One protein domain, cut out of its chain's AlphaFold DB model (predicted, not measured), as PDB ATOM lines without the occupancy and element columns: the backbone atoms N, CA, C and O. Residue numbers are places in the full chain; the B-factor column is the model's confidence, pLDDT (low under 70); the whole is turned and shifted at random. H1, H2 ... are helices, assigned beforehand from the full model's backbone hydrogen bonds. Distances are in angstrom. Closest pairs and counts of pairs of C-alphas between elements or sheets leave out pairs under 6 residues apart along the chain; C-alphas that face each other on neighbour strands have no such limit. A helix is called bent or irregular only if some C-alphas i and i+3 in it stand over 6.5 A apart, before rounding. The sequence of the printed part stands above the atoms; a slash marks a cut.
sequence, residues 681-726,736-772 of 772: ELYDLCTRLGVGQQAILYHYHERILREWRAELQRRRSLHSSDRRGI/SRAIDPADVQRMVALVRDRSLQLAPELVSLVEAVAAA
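Overview. This is residues 681 to 726 and 736 to 772 of the 772 residues of an uncharacterized protein of Leptomonas seymouri (UniProt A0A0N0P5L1). What is the main picture? A long, kinked helix, H2, makes the longest axis; H1 folds back at its beginning, and the hairpin of H3 and H4 packs with H4 on residues 705 to 715 of H2 and H3 on H1. Residues 720 to 726, of which 720 to 722 belong to H2, stick out. What is it made of, and how large is it? The printed part has 83 residues with four named helices, H1 to H4 in order, and no named strand: all helix. It is only just compact, close to loose, with a radius of gyration of the C-alphas of 14.2 A, and spans 49 by 25 by 21 A.

Along the chain. Where do the first helices run? H1, residues 681 to 689, begins at C-alpha 681 (342.689, 251.425, 125.092) and is 12.1 A long. H2, residues 693 to 722, is 40.6 A long, with a kink of 44 degrees near residue 700; it is irregular, C-alphas 699 and 702 being 7.5 A apart. Where are the others? H3, residues 741 to 751, is 15.1 A long. H4, residues 760 to 771, is 16.4 A long and ends at C-alpha 771 (324.626, 243.911, 116.086).

Arrangement. What does H1 touch? It touches H2 at residues 693 to 700 alone, opposite ways at a steep tilt of 53 degrees; the closest C-alphas, of Cys 686 and Gln 693, are 5.7 A apart. It touches H3 the same way at a shallow tilt of 17 degrees, the closest C-alphas being those of Asp 684 and Leu 750, 6.6 A. What does H4 touch? The closest C-alphas of H2 and H4, Leu 712 and Val 769, are 5.4 A apart; the two touch at a tilt of 36 degrees, only just steep, the same way. H3 and H4 form a helical hairpin, with the C-alphas of Val 751 and Val 763 closest at 5.8 A. H1 and H4 are apart, and so are H2 and H3. Are the backbones in order? Every O i to N i+4 pair is within hydrogen-bond range in H1, H3 and H4, and 24 of 26 in H2.

Size, cuts and confidence. Is there a cut? Residues 727 to 735 are not printed, and C-alphas 726 and 736 are 22.0 A apart across it. Where is confidence low? The pLDDT is under 70 at residue 726 and residues 736 to 737.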
ATOM      1  N   GLU A 681     341.541 252.296 124.843       97.38
ATOM      2  CA  GLU A 681     342.689 251.425 125.092       97.38
ATOM      3  C   GLU A 681     343.090 251.453 126.566       97.38
ATOM      4  O   GLU A 681     343.284 250.394 127.163       97.38
ATOM      5  N   LEU A 682     343.169 252.639 127.173       97.25
ATOM      6  CA  LEU A 682     343.444 252.761 128.604       97.25
ATOM      7  C   LEU A 682     342.335 252.104 129.438       97.25
ATOM      8  O   LEU A 682     342.638 251.380 130.387       97.25
ATOM      9  N   TYR A 683     341.066 252.305 129.062       97.50
ATOM     10  CA  TYR A 683     339.929 251.664 129.729       97.50
ATOM     11  C   TYR A 683     340.029 250.130 129.699       97.50
ATOM     12  O   TYR A 683     339.909 249.479 130.740       97.50
ATOM     13  N   ASP A 684     340.300 249.556 128.525       97.75
ATOM     14  CA  ASP A 684     340.470 248.114 128.318       97.75
ATOM     15  C   ASP A 684     341.657 247.552 129.119       97.75
ATOM     16  O   ASP A 684     341.502 246.584 129.866       97.75
ATOM     17  N   LEU A 685     342.828 248.196 129.042       98.00
ATOM     18  CA  LEU A 685     344.038 247.760 129.747       98.00
ATOM     19  C   LEU A 685     343.858 247.776 131.271       98.00
ATOM     20  O   LEU A 685     344.150 246.776 131.926       98.00
ATOM     21  N   CYS A 686     343.343 248.868 131.842       97.81
ATOM     22  CA  CYS A 686     343.113 248.968 133.284       97.81
ATOM     23  C   CYS A 686     342.040 247.987 133.770       97.81
ATOM     24  O   CYS A 686     342.197 247.389 134.833       97.81
ATOM     25  N   THR A 687     340.987 247.756 132.976       97.12
ATOM     26  CA  THR A 687     339.937 246.782 133.317       97.12
ATOM     27  C   THR A 687     340.467 245.347 133.293       97.12
ATOM     28  O   THR A 687     340.129 244.558 134.172       97.12
ATOM     29  N   ARG A 688     341.330 244.995 132.332       97.00
ATOM     30  CA  ARG A 688     341.934 243.653 132.225       97.00
ATOM     31  C   ARG A 688     343.033 243.385 133.251       97.00
ATOM     32  O   ARG A 688     343.253 242.231 133.607       97.00
ATOM     33  N   LEU A 689     343.749 244.424 133.677       97.62
ATOM     34  CA  LEU A 689     344.842 244.312 134.644       97.62
ATOM     35  C   LEU A 689     344.396 244.490 136.097       97.62
ATOM     36  O   LEU A 689     345.137 244.095 136.991       97.62
ATOM     37  N   GLY A 690     343.238 245.099 136.348       95.88
ATOM     38  CA  GLY A 690     342.790 245.385 137.712       95.88
ATOM     39  C   GLY A 690     343.602 246.465 138.417       95.88
ATOM     40  O   GLY A 690     343.652 246.486 139.640       95.88
ATOM     41  N   VAL A 691     344.266 247.344 137.661       95.81
ATOM     42  CA  VAL A 691     345.126 248.415 138.193       95.81
ATOM     43  C   VAL A 691     344.511 249.759 137.840       95.81
ATOM     44  O   VAL A 691     344.176 250.005 136.678       95.81
ATOM     45  N   GLY A 692     344.335 250.628 138.839       94.19
ATOM     46  CA  GLY A 692     343.691 251.933 138.649       94.19
ATOM     47  C   GLY A 692     342.218 251.838 138.223       94.19
ATOM     48  O   GLY A 692     341.654 252.809 137.714       94.19
ATOM     49  N   GLN A 693     341.579 250.678 138.422       93.31
ATOM     50  CA  GLN A 693     340.218 250.405 137.957       93.31
ATOM     51  C   GLN A 693     339.213 251.420 138.518       93.31
ATOM     52  O   GLN A 693     338.363 251.904 137.776       93.31
ATOM     53  N   GLN A 694     339.332 251.803 139.792       93.38
ATOM     54  CA  GLN A 694     338.432 252.781 140.412       93.38
ATOM     55  C   GLN A 694     338.510 254.158 139.735       93.38
ATOM     56  O   GLN A 694     337.473 254.739 139.421       93.38
ATOM     57  N   ALA A 695     339.719 254.660 139.462       94.81
ATOM     58  CA  ALA A 695     339.915 255.948 138.797       94.81
ATOM     59  C   ALA A 695     339.361 255.925 137.363       94.81
ATOM     60  O   ALA A 695     338.639 256.830 136.945       94.81
ATOM     61  N   ILE A 696     339.646 254.853 136.624       96.06
ATOM     62  CA  ILE A 696     339.200 254.681 135.239       96.06
ATOM     63  C   ILE A 696     337.685 254.509 135.145       96.06
ATOM     64  O   ILE A 696     337.058 255.135 134.290       96.06
ATOM     65  N   LEU A 697     337.071 253.719 136.029       95.00
ATOM     66  CA  LEU A 697     335.617 253.581 136.082       95.00
ATOM     67  C   LEU A 697     334.948 254.914 136.423       95.00
ATOM     68  O   LEU A 697     334.001 255.297 135.742       95.00
ATOM     69  N   TYR A 698     335.468 255.643 137.415       95.69
ATOM     70  CA  TYR A 698     334.927 256.943 137.809       95.69
ATOM     71  C   TYR A 698     334.941 257.957 136.654       95.69
ATOM     72  O   TYR A 698     333.942 258.633 136.414       95.69
ATOM     73  N   HIS A 699     336.045 258.040 135.907       94.44
ATOM     74  CA  HIS A 699     336.198 259.035 134.846       94.44
ATOM     75  C   HIS A 699     335.579 258.627 133.498       94.44
ATOM     76  O   HIS A 699     335.004 259.473 132.811       94.44
ATOM     77  N   TYR A 700     335.672 257.354 133.098       95.81
ATOM     78  CA  TYR A 700     335.300 256.931 131.742       95.81
ATOM     79  C   TYR A 700     333.970 256.187 131.632       95.81
ATOM     80  O   TYR A 700     333.348 256.265 130.574       95.81
ATOM     81  N   HIS A 701     333.497 255.490 132.672       95.44
ATOM     82  CA  HIS A 701     332.367 254.563 132.524       95.44
ATOM     83  C   HIS A 701     331.095 255.247 131.994       95.44
ATOM     84  O   HIS A 701     330.540 254.839 130.974       95.44
ATOM     85  N   GLU A 702     330.682 256.352 132.617       95.62
ATOM     86  CA  GLU A 702     329.501 257.113 132.189       95.62
ATOM     87  C   GLU A 702     329.675 257.776 130.816       95.62
ATOM     88  O   GLU A 702     328.719 257.885 130.044       95.62
ATOM     89  N   ARG A 703     330.897 258.207 130.482       95.00
ATOM     90  CA  ARG A 703     331.204 258.799 129.172       95.00
ATOM     91  C   ARG A 703     331.043 257.762 128.062       95.00
ATOM     92  O   ARG A 703     330.338 258.033 127.093       95.00
ATOM     93  N   ILE A 704     331.597 256.564 128.260       96.56
ATOM     94  CA  ILE A 704     331.451 255.419 127.353       96.56
ATOM     95  C   ILE A 704     329.970 255.082 127.170       96.56
ATOM     96  O   ILE A 704     329.493 255.018 126.040       96.56
ATOM     97  N   LEU A 705     329.203 254.939 128.256       97.12
ATOM     98  CA  LEU A 705     327.774 254.627 128.150       97.12
ATOM     99  C   LEU A 705     327.006 255.690 127.349       97.12
ATOM    100  O   LEU A 705     326.143 255.352 126.540       97.12
ATOM    101  N   ARG A 706     327.301 256.982 127.533       95.50
ATOM    102  CA  ARG A 706     326.661 258.064 126.765       95.50
ATOM    103  C   ARG A 706     327.040 258.032 125.285       95.50
ATOM    104  O   ARG A 706     326.144 258.136 124.447       95.50
ATOM    105  N   GLU A 707     328.323 257.865 124.965       95.25
ATOM    106  CA  GLU A 707     328.807 257.772 123.580       95.25
ATOM    107  C   GLU A 707     328.193 256.571 122.853       95.25
ATOM    108  O   GLU A 707     327.648 256.721 121.761       95.25
ATOM    109  N   TRP A 708     328.164 255.404 123.495       96.75
ATOM    110  CA  TRP A 708     327.611 254.184 122.907       96.75
ATOM    111  C   TRP A 708     326.082 254.225 122.760       96.75
ATOM    112  O   TRP A 708     325.549 253.737 121.762       96.75
ATOM    113  N   ARG A 709     325.349 254.853 123.694       96.62
ATOM    114  CA  ARG A 709     323.898 255.085 123.536       96.62
ATOM    115  C   ARG A 709     323.610 256.019 122.354       96.62
ATOM    116  O   ARG A 709     322.683 255.749 121.590       96.62
ATOM    117  N   ALA A 710     324.400 257.082 122.187       94.69
ATOM    118  CA  ALA A 710     324.272 257.998 121.054       94.69
ATOM    119  C   ALA A 710     324.599 257.301 119.720       94.69
ATOM    120  O   ALA A 710     323.859 257.450 118.749       94.69
ATOM    121  N   GLU A 711     325.648 256.477 119.691       94.75
ATOM    122  CA  GLU A 711     326.030 255.688 118.518       94.75
ATOM    123  C   GLU A 711     324.936 254.684 118.121       94.75
ATOM    124  O   GLU A 711     324.570 254.593 116.947       94.75
ATOM    125  N   LEU A 712     324.323 253.992 119.087       95.31
ATOM    126  CA  LEU A 712     323.197 253.093 118.825       95.31
ATOM    127  C   LEU A 712     321.991 253.829 118.221       95.31
ATOM    128  O   LEU A 712     321.366 253.345 117.275       95.31
ATOM    129  N   GLN A 713     321.650 255.004 118.759       94.56
ATOM    130  CA  GLN A 713     320.566 255.837 118.228       94.56
ATOM    131  C   GLN A 713     320.872 256.316 116.805       94.56
ATOM    132  O   GLN A 713     319.983 256.293 115.947       94.56
ATOM    133  N   ARG A 714     322.130 256.682 116.532       91.94
ATOM    134  CA  ARG A 714     322.605 257.086 115.205       91.94
ATOM    135  C   ARG A 714     322.435 255.952 114.196       91.94
ATOM    136  O   ARG A 714     321.821 256.164 113.153       91.94
ATOM    137  N   ARG A 715     322.887 254.737 114.528       92.19
ATOM    138  CA  ARG A 715     322.749 253.544 113.669       92.19
ATOM    139  C   ARG A 715     321.293 253.178 113.402       92.19
ATOM    140  O   ARG A 715     320.914 252.945 112.258       92.19
ATOM    141  N   ARG A 716     320.440 253.216 114.431       92.94
ATOM    142  CA  ARG A 716     318.990 252.996 114.271       92.94
ATOM    143  C   ARG A 716     318.343 254.037 113.356       92.94
ATOM    144  O   ARG A 716     317.502 253.679 112.532       92.94
ATOM    145  N   SER A 717     318.744 255.300 113.478       89.94
ATOM    146  CA  SER A 717     318.243 256.383 112.623       89.94
ATOM    147  C   SER A 717     318.663 256.174 111.168       89.94
ATOM    148  O   SER A 717     317.797 256.220 110.296       89.94
ATOM    149  N   LEU A 718     319.934 255.833 110.924       87.50
ATOM    150  CA  LEU A 718     320.460 255.513 109.591       87.50
ATOM    151  C   LEU A 718     319.735 254.322 108.952       87.50
ATOM    152  O   LEU A 718     319.314 254.395 107.800       87.50
ATOM    153  N   HIS A 719     319.498 253.251 109.710       87.88
ATOM    154  CA  HIS A 719     318.759 252.103 109.185       87.88
ATOM    155  C   HIS A 719     317.298 252.464 108.846       87.88
ATOM    156  O   HIS A 719     316.722 251.956 107.880       87.88
ATOM    157  N   SER A 720     316.689 253.373 109.616       87.75
ATOM    158  CA  SER A 720     315.327 253.848 109.361       87.75
ATOM    159  C   SER A 720     315.215 254.784 108.150       87.75
ATOM    160  O   SER A 720     314.172 254.774 107.494       87.75
ATOM    161  N   SER A 721     316.257 255.571 107.844       85.19
ATOM    162  CA  SER A 721     316.296 256.451 106.669       85.19
ATOM    163  C   SER A 721     316.552 255.672 105.385       85.19
ATOM    164  O   SER A 721     315.870 255.920 104.395       85.19
ATOM    165  N   ASP A 722     317.434 254.670 105.429       82.19
ATOM    166  CA  ASP A 722     317.730 253.794 104.287       82.19
ATOM    167  C   ASP A 722     316.473 253.025 103.832       82.19
ATOM    168  O   ASP A 722     316.115 252.991 102.658       82.19
ATOM    169  N   ARG A 723     315.664 252.554 104.794       79.75
ATOM    170  CA  ARG A 723     314.348 251.953 104.509       79.75
ATOM    171  C   ARG A 723     313.330 252.900 103.873       79.75
ATOM    172  O   ARG A 723     312.369 252.417 103.279       79.75
ATOM    173  N   ARG A 724     313.476 254.219 104.031       78.62
ATOM    174  CA  ARG A 724     312.544 255.200 103.449       78.62
ATOM    175  C   ARG A 724     312.965 255.680 102.061       78.62
ATOM    176  O   ARG A 724     312.188 256.409 101.456       78.62
ATOM    177  N   GLY A 725     314.134 255.280 101.552       70.56
ATOM    178  CA  GLY A 725     314.572 255.597 100.187       70.56
ATOM    179  C   GLY A 725     314.688 257.096  99.881       70.56
ATOM    180  O   GLY A 725     314.669 257.479  98.715       70.56
ATOM    181  N   ILE A 726     314.776 257.955 100.903       64.44
ATOM    182  CA  ILE A 726     314.998 259.394 100.722       64.44
ATOM    183  C   ILE A 726     316.511 259.584 100.612       64.44
ATOM    184  O   ILE A 726     317.197 259.799 101.610       64.44
ATOM    185  N   SER A 736     331.446 263.612 112.273       54.69
ATOM    186  CA  SER A 736     332.509 263.886 113.257       54.69
ATOM    187  C   SER A 736     332.351 263.172 114.614       54.69
ATOM    188  O   SER A 736     333.158 263.406 115.513       54.69
ATOM    189  N   ARG A 737     331.311 262.350 114.815       66.88
ATOM    190  CA  ARG A 737     330.975 261.782 116.137       66.88
ATOM    191  C   ARG A 737     330.829 260.257 116.164       66.88
ATOM    192  O   ARG A 737     330.359 259.720 117.162       66.88
ATOM    193  N   ALA A 738     331.176 259.572 115.076       83.12
ATOM    194  CA  ALA A 738     331.140 258.113 115.034       83.12
ATOM    195  C   ALA A 738     332.311 257.519 115.834       83.12
ATOM    196  O   ALA A 738     333.430 258.026 115.768       83.12
ATOM    197  N   ILE A 739     332.043 256.444 116.576       92.31
ATOM    198  CA  ILE A 739     333.069 255.684 117.306       92.31
ATOM    199  C   ILE A 739     333.963 254.953 116.293       92.31
ATOM    200  O   ILE A 739     333.450 254.372 115.332       92.31
ATOM    201  N   ASP A 740     335.279 254.962 116.517       94.19
ATOM    202  CA  ASP A 740     336.239 254.242 115.675       94.19
ATOM    203  C   ASP A 740     335.908 252.731 115.664       94.19
ATOM    204  O   ASP A 740     335.722 252.130 116.731       94.19
ATOM    205  N   PRO A 741     335.823 252.067 114.493       93.31
ATOM    206  CA  PRO A 741     335.634 250.618 114.421       93.31
ATOM    207  C   PRO A 741     336.668 249.811 115.224       93.31
ATOM    208  O   PRO A 741     336.322 248.742 115.733       93.31
ATOM    209  N   ALA A 742     337.907 250.294 115.373       95.94
ATOM    210  CA  ALA A 742     338.918 249.642 116.203       95.94
ATOM    211  C   ALA A 742     338.514 249.623 117.688       95.94
ATOM    212  O   ALA A 742     338.679 248.605 118.368       95.94
ATOM    213  N   ASP A 743     337.913 250.707 118.179       96.75
ATOM    214  CA  ASP A 743     337.423 250.811 119.555       96.75
ATOM    215  C   ASP A 743     336.153 249.990 119.771       96.75
ATOM    216  O   ASP A 743     335.991 249.360 120.820       96.75
ATOM    217  N   VAL A 744     335.292 249.887 118.751       96.38
ATOM    218  CA  VAL A 744     334.154 248.958 118.779       96.38
ATOM    219  C   VAL A 744     334.646 247.519 118.932       96.38
ATOM    220  O   VAL A 744     334.169 246.795 119.807       96.38
ATOM    221  N   GLN A 745     335.632 247.098 118.133       97.31
ATOM    222  CA  GLN A 745     336.211 245.754 118.236       97.31
ATOM    223  C   GLN A 745     336.861 245.509 119.600       97.31
ATOM    224  O   GLN A 745     336.683 244.432 120.171       97.31
ATOM    225  N   ARG A 746     337.563 246.506 120.148       97.44
ATOM    226  CA  ARG A 746     338.177 246.432 121.478       97.44
ATOM    227  C   ARG A 746     337.135 246.230 122.573       97.44
ATOM    228  O   ARG A 746     337.265 245.305 123.369       97.44
ATOM    229  N   MET A 747     336.075 247.033 122.581       98.00
ATOM    230  CA  MET A 747     334.997 246.913 123.567       98.00
ATOM    231  C   MET A 747     334.222 245.603 123.415       98.00
ATOM    232  O   MET A 747     333.868 244.984 124.415       98.00
ATOM    233  N   VAL A 748     334.018 245.119 122.187       97.50
ATOM    234  CA  VAL A 748     333.439 243.787 121.944       97.50
ATOM    235  C   VAL A 748     334.355 242.684 122.481       97.50
ATOM    236  O   VAL A 748     333.869 241.740 123.100       97.50
ATOM    237  N   ALA A 749     335.671 242.788 122.284       97.12
ATOM    238  CA  ALA A 749     336.637 241.837 122.832       97.12
ATOM    239  C   ALA A 749     336.693 241.883 124.368       97.12
ATOM    240  O   ALA A 749     336.878 240.845 125.001       97.12
ATOM    241  N   LEU A 750     336.520 243.066 124.967       96.88
ATOM    242  CA  LEU A 750     336.401 243.256 126.413       96.88
ATOM    243  C   LEU A 750     335.126 242.610 126.958       96.88
ATOM    244  O   LEU A 750     335.199 241.832 127.902       96.88
ATOM    245  N   VAL A 751     333.980 242.861 126.326       96.00
ATOM    246  CA  VAL A 751     332.687 242.291 126.729       96.00
ATOM    247  C   VAL A 751     332.643 240.777 126.569       96.00
ATOM    248  O   VAL A 751     332.091 240.096 127.420       96.00
ATOM    249  N   ARG A 752     333.259 240.232 125.519       94.69
ATOM    250  CA  ARG A 752     333.325 238.779 125.299       94.69
ATOM    251  C   ARG A 752     334.346 238.070 126.187       94.69
ATOM    252  O   ARG A 752     334.385 236.836 126.179       94.69
ATOM    253  N   ASP A 753     335.182 238.805 126.917       95.62
ATOM    254  CA  ASP A 753     336.155 238.203 127.815       95.62
ATOM    255  C   ASP A 753     335.469 237.615 129.053       95.62
ATOM    256  O   ASP A 753     334.969 238.318 129.926       95.62
ATOM    257  N   ARG A 754     335.504 236.285 129.148       93.69
ATOM    258  CA  ARG A 754     334.877 235.531 130.236       93.69
ATOM    259  C   ARG A 754     335.661 235.522 131.542       93.69
ATOM    260  O   ARG A 754     335.148 235.012 132.535       93.69
ATOM    261  N   SER A 755     336.889 236.030 131.546       95.00
ATOM    262  CA  SER A 755     337.662 236.228 132.777       95.00
ATOM    263  C   SER A 755     337.245 237.486 133.537       95.00
ATOM    264  O   SER A 755     337.695 237.699 134.658       95.00
ATOM    265  N   LEU A 756     336.370 238.312 132.953       94.81
ATOM    266  CA  LEU A 756     335.923 239.572 133.527       94.81
ATOM    267  C   LEU A 756     334.417 239.554 133.788       94.81
ATOM    268  O   LEU A 756     333.633 238.961 133.045       94.81
ATOM    269  N   GLN A 757     334.005 240.258 134.839       93.06
ATOM    270  CA  GLN A 757     332.609 240.600 135.082       93.06
ATOM    271  C   GLN A 757     332.428 242.092 134.830       93.06
ATOM    272  O   GLN A 757     332.961 242.928 135.554       93.06
ATOM    273  N   LEU A 758     331.681 242.420 133.778       93.56
ATOM    274  CA  LEU A 758     331.333 243.798 133.434       93.56
ATOM    275  C   LEU A 758     329.876 244.088 133.788       93.56
ATOM    276  O   LEU A 758     329.052 243.169 133.846       93.56
ATOM    277  N   ALA A 759     329.555 245.372 133.963       93.31
ATOM    278  CA  ALA A 759     328.190 245.821 134.210       93.31
ATOM    279  C   ALA A 759     327.244 245.338 133.087       93.31
ATOM    280  O   ALA A 759     327.561 245.516 131.906       93.31
ATOM    281  N   PRO A 760     326.075 244.758 133.418       91.62
ATOM    282  CA  PRO A 760     325.173 244.163 132.427       91.62
ATOM    283  C   PRO A 760     324.635 245.189 131.421       91.62
ATOM    284  O   PRO A 760     324.366 244.844 130.271       91.62
ATOM    285  N   GLU A 761     324.520 246.454 131.831       94.69
ATOM    286  CA  GLU A 761     324.152 247.553 130.940       94.69
ATOM    287  C   GLU A 761     325.205 247.782 129.848       94.69
ATOM    288  O   GLU A 761     324.855 247.859 128.671       94.69
ATOM    289  N   LEU A 762     326.490 247.828 130.219       95.81
ATOM    290  CA  LEU A 762     327.587 247.991 129.265       95.81
ATOM    291  C   LEU A 762     327.632 246.815 128.283       95.81
ATOM    292  O   LEU A 762     327.731 247.034 127.079       95.81
ATOM    293  N   VAL A 763     327.498 245.584 128.790       95.12
ATOM    294  CA  VAL A 763     327.456 244.361 127.968       95.12
ATOM    295  C   VAL A 763     326.336 244.447 126.931       95.12
ATOM    296  O   VAL A 763     326.595 244.350 125.734       95.12
ATOM    297  N   SER A 764     325.106 244.715 127.379       94.81
ATOM    298  CA  SER A 764     323.926 244.767 126.504       94.81
ATOM    299  C   SER A 764     324.031 245.879 125.457       94.81
ATOM    300  O   SER A 764     323.617 245.707 124.311       94.81
ATOM    301  N   LEU A 765     324.588 247.032 125.840       96.81
ATOM    302  CA  LEU A 765     324.759 248.175 124.952       96.81
ATOM    303  C   LEU A 765     325.808 247.904 123.869       96.81
ATOM    304  O   LEU A 765     325.556 248.183 122.697       96.81
ATOM    305  N   VAL A 766     326.956 247.337 124.247       96.88
ATOM    306  CA  VAL A 766     328.026 246.988 123.303       96.88
ATOM    307  C   VAL A 766     327.563 245.904 122.333       96.88
ATOM    308  O   VAL A 766     327.788 246.031 121.132       96.88
ATOM    309  N   GLU A 767     326.858 244.878 122.817       95.31
ATOM    310  CA  GLU A 767     326.269 243.840 121.962       95.31
ATOM    311  C   GLU A 767     325.237 244.419 120.984       95.31
ATOM    312  O   GLU A 767     325.251 244.072 119.803       95.31
ATOM    313  N   ALA A 768     324.385 245.345 121.434       96.25
ATOM    314  CA  ALA A 768     323.393 245.995 120.579       96.25
ATOM    315  C   ALA A 768     324.023 246.890 119.502       96.25
ATOM    316  O   ALA A 768     323.534 246.909 118.377       96.25
ATOM    317  N   VAL A 769     325.096 247.621 119.826       95.44
ATOM    318  CA  VAL A 769     325.843 248.436 118.850       95.44
ATOM    319  C   VAL A 769     326.632 247.563 117.880       95.44
ATOM    320  O   VAL A 769     326.734 247.911 116.713       95.44
ATOM    321  N   ALA A 770     327.170 246.429 118.331       94.06
ATOM    322  CA  ALA A 770     327.869 245.489 117.458       94.06
ATOM    323  C   ALA A 770     326.919 244.741 116.504       94.06
ATOM    324  O   ALA A 770     327.346 244.320 115.432       94.06
ATOM    325  N   ALA A 771     325.657 244.548 116.902       93.31
ATOM    326  CA  ALA A 771     324.626 243.911 116.086       93.31
ATOM    327  C   ALA A 771     323.928 244.871 115.103       93.31
ATOM    328  O   ALA A 771     323.359 244.403 114.117       93.31
ATOM    329  N   ALA A 772     323.930 246.176 115.398       87.00
ATOM    330  CA  ALA A 772     323.355 247.238 114.570       87.00
ATOM    331  C   ALA A 772     324.365 247.766 113.549       87.00
ATOM    332  O   ALA A 772     323.928 248.053 112.416       87.00
TER     333      ALA A 772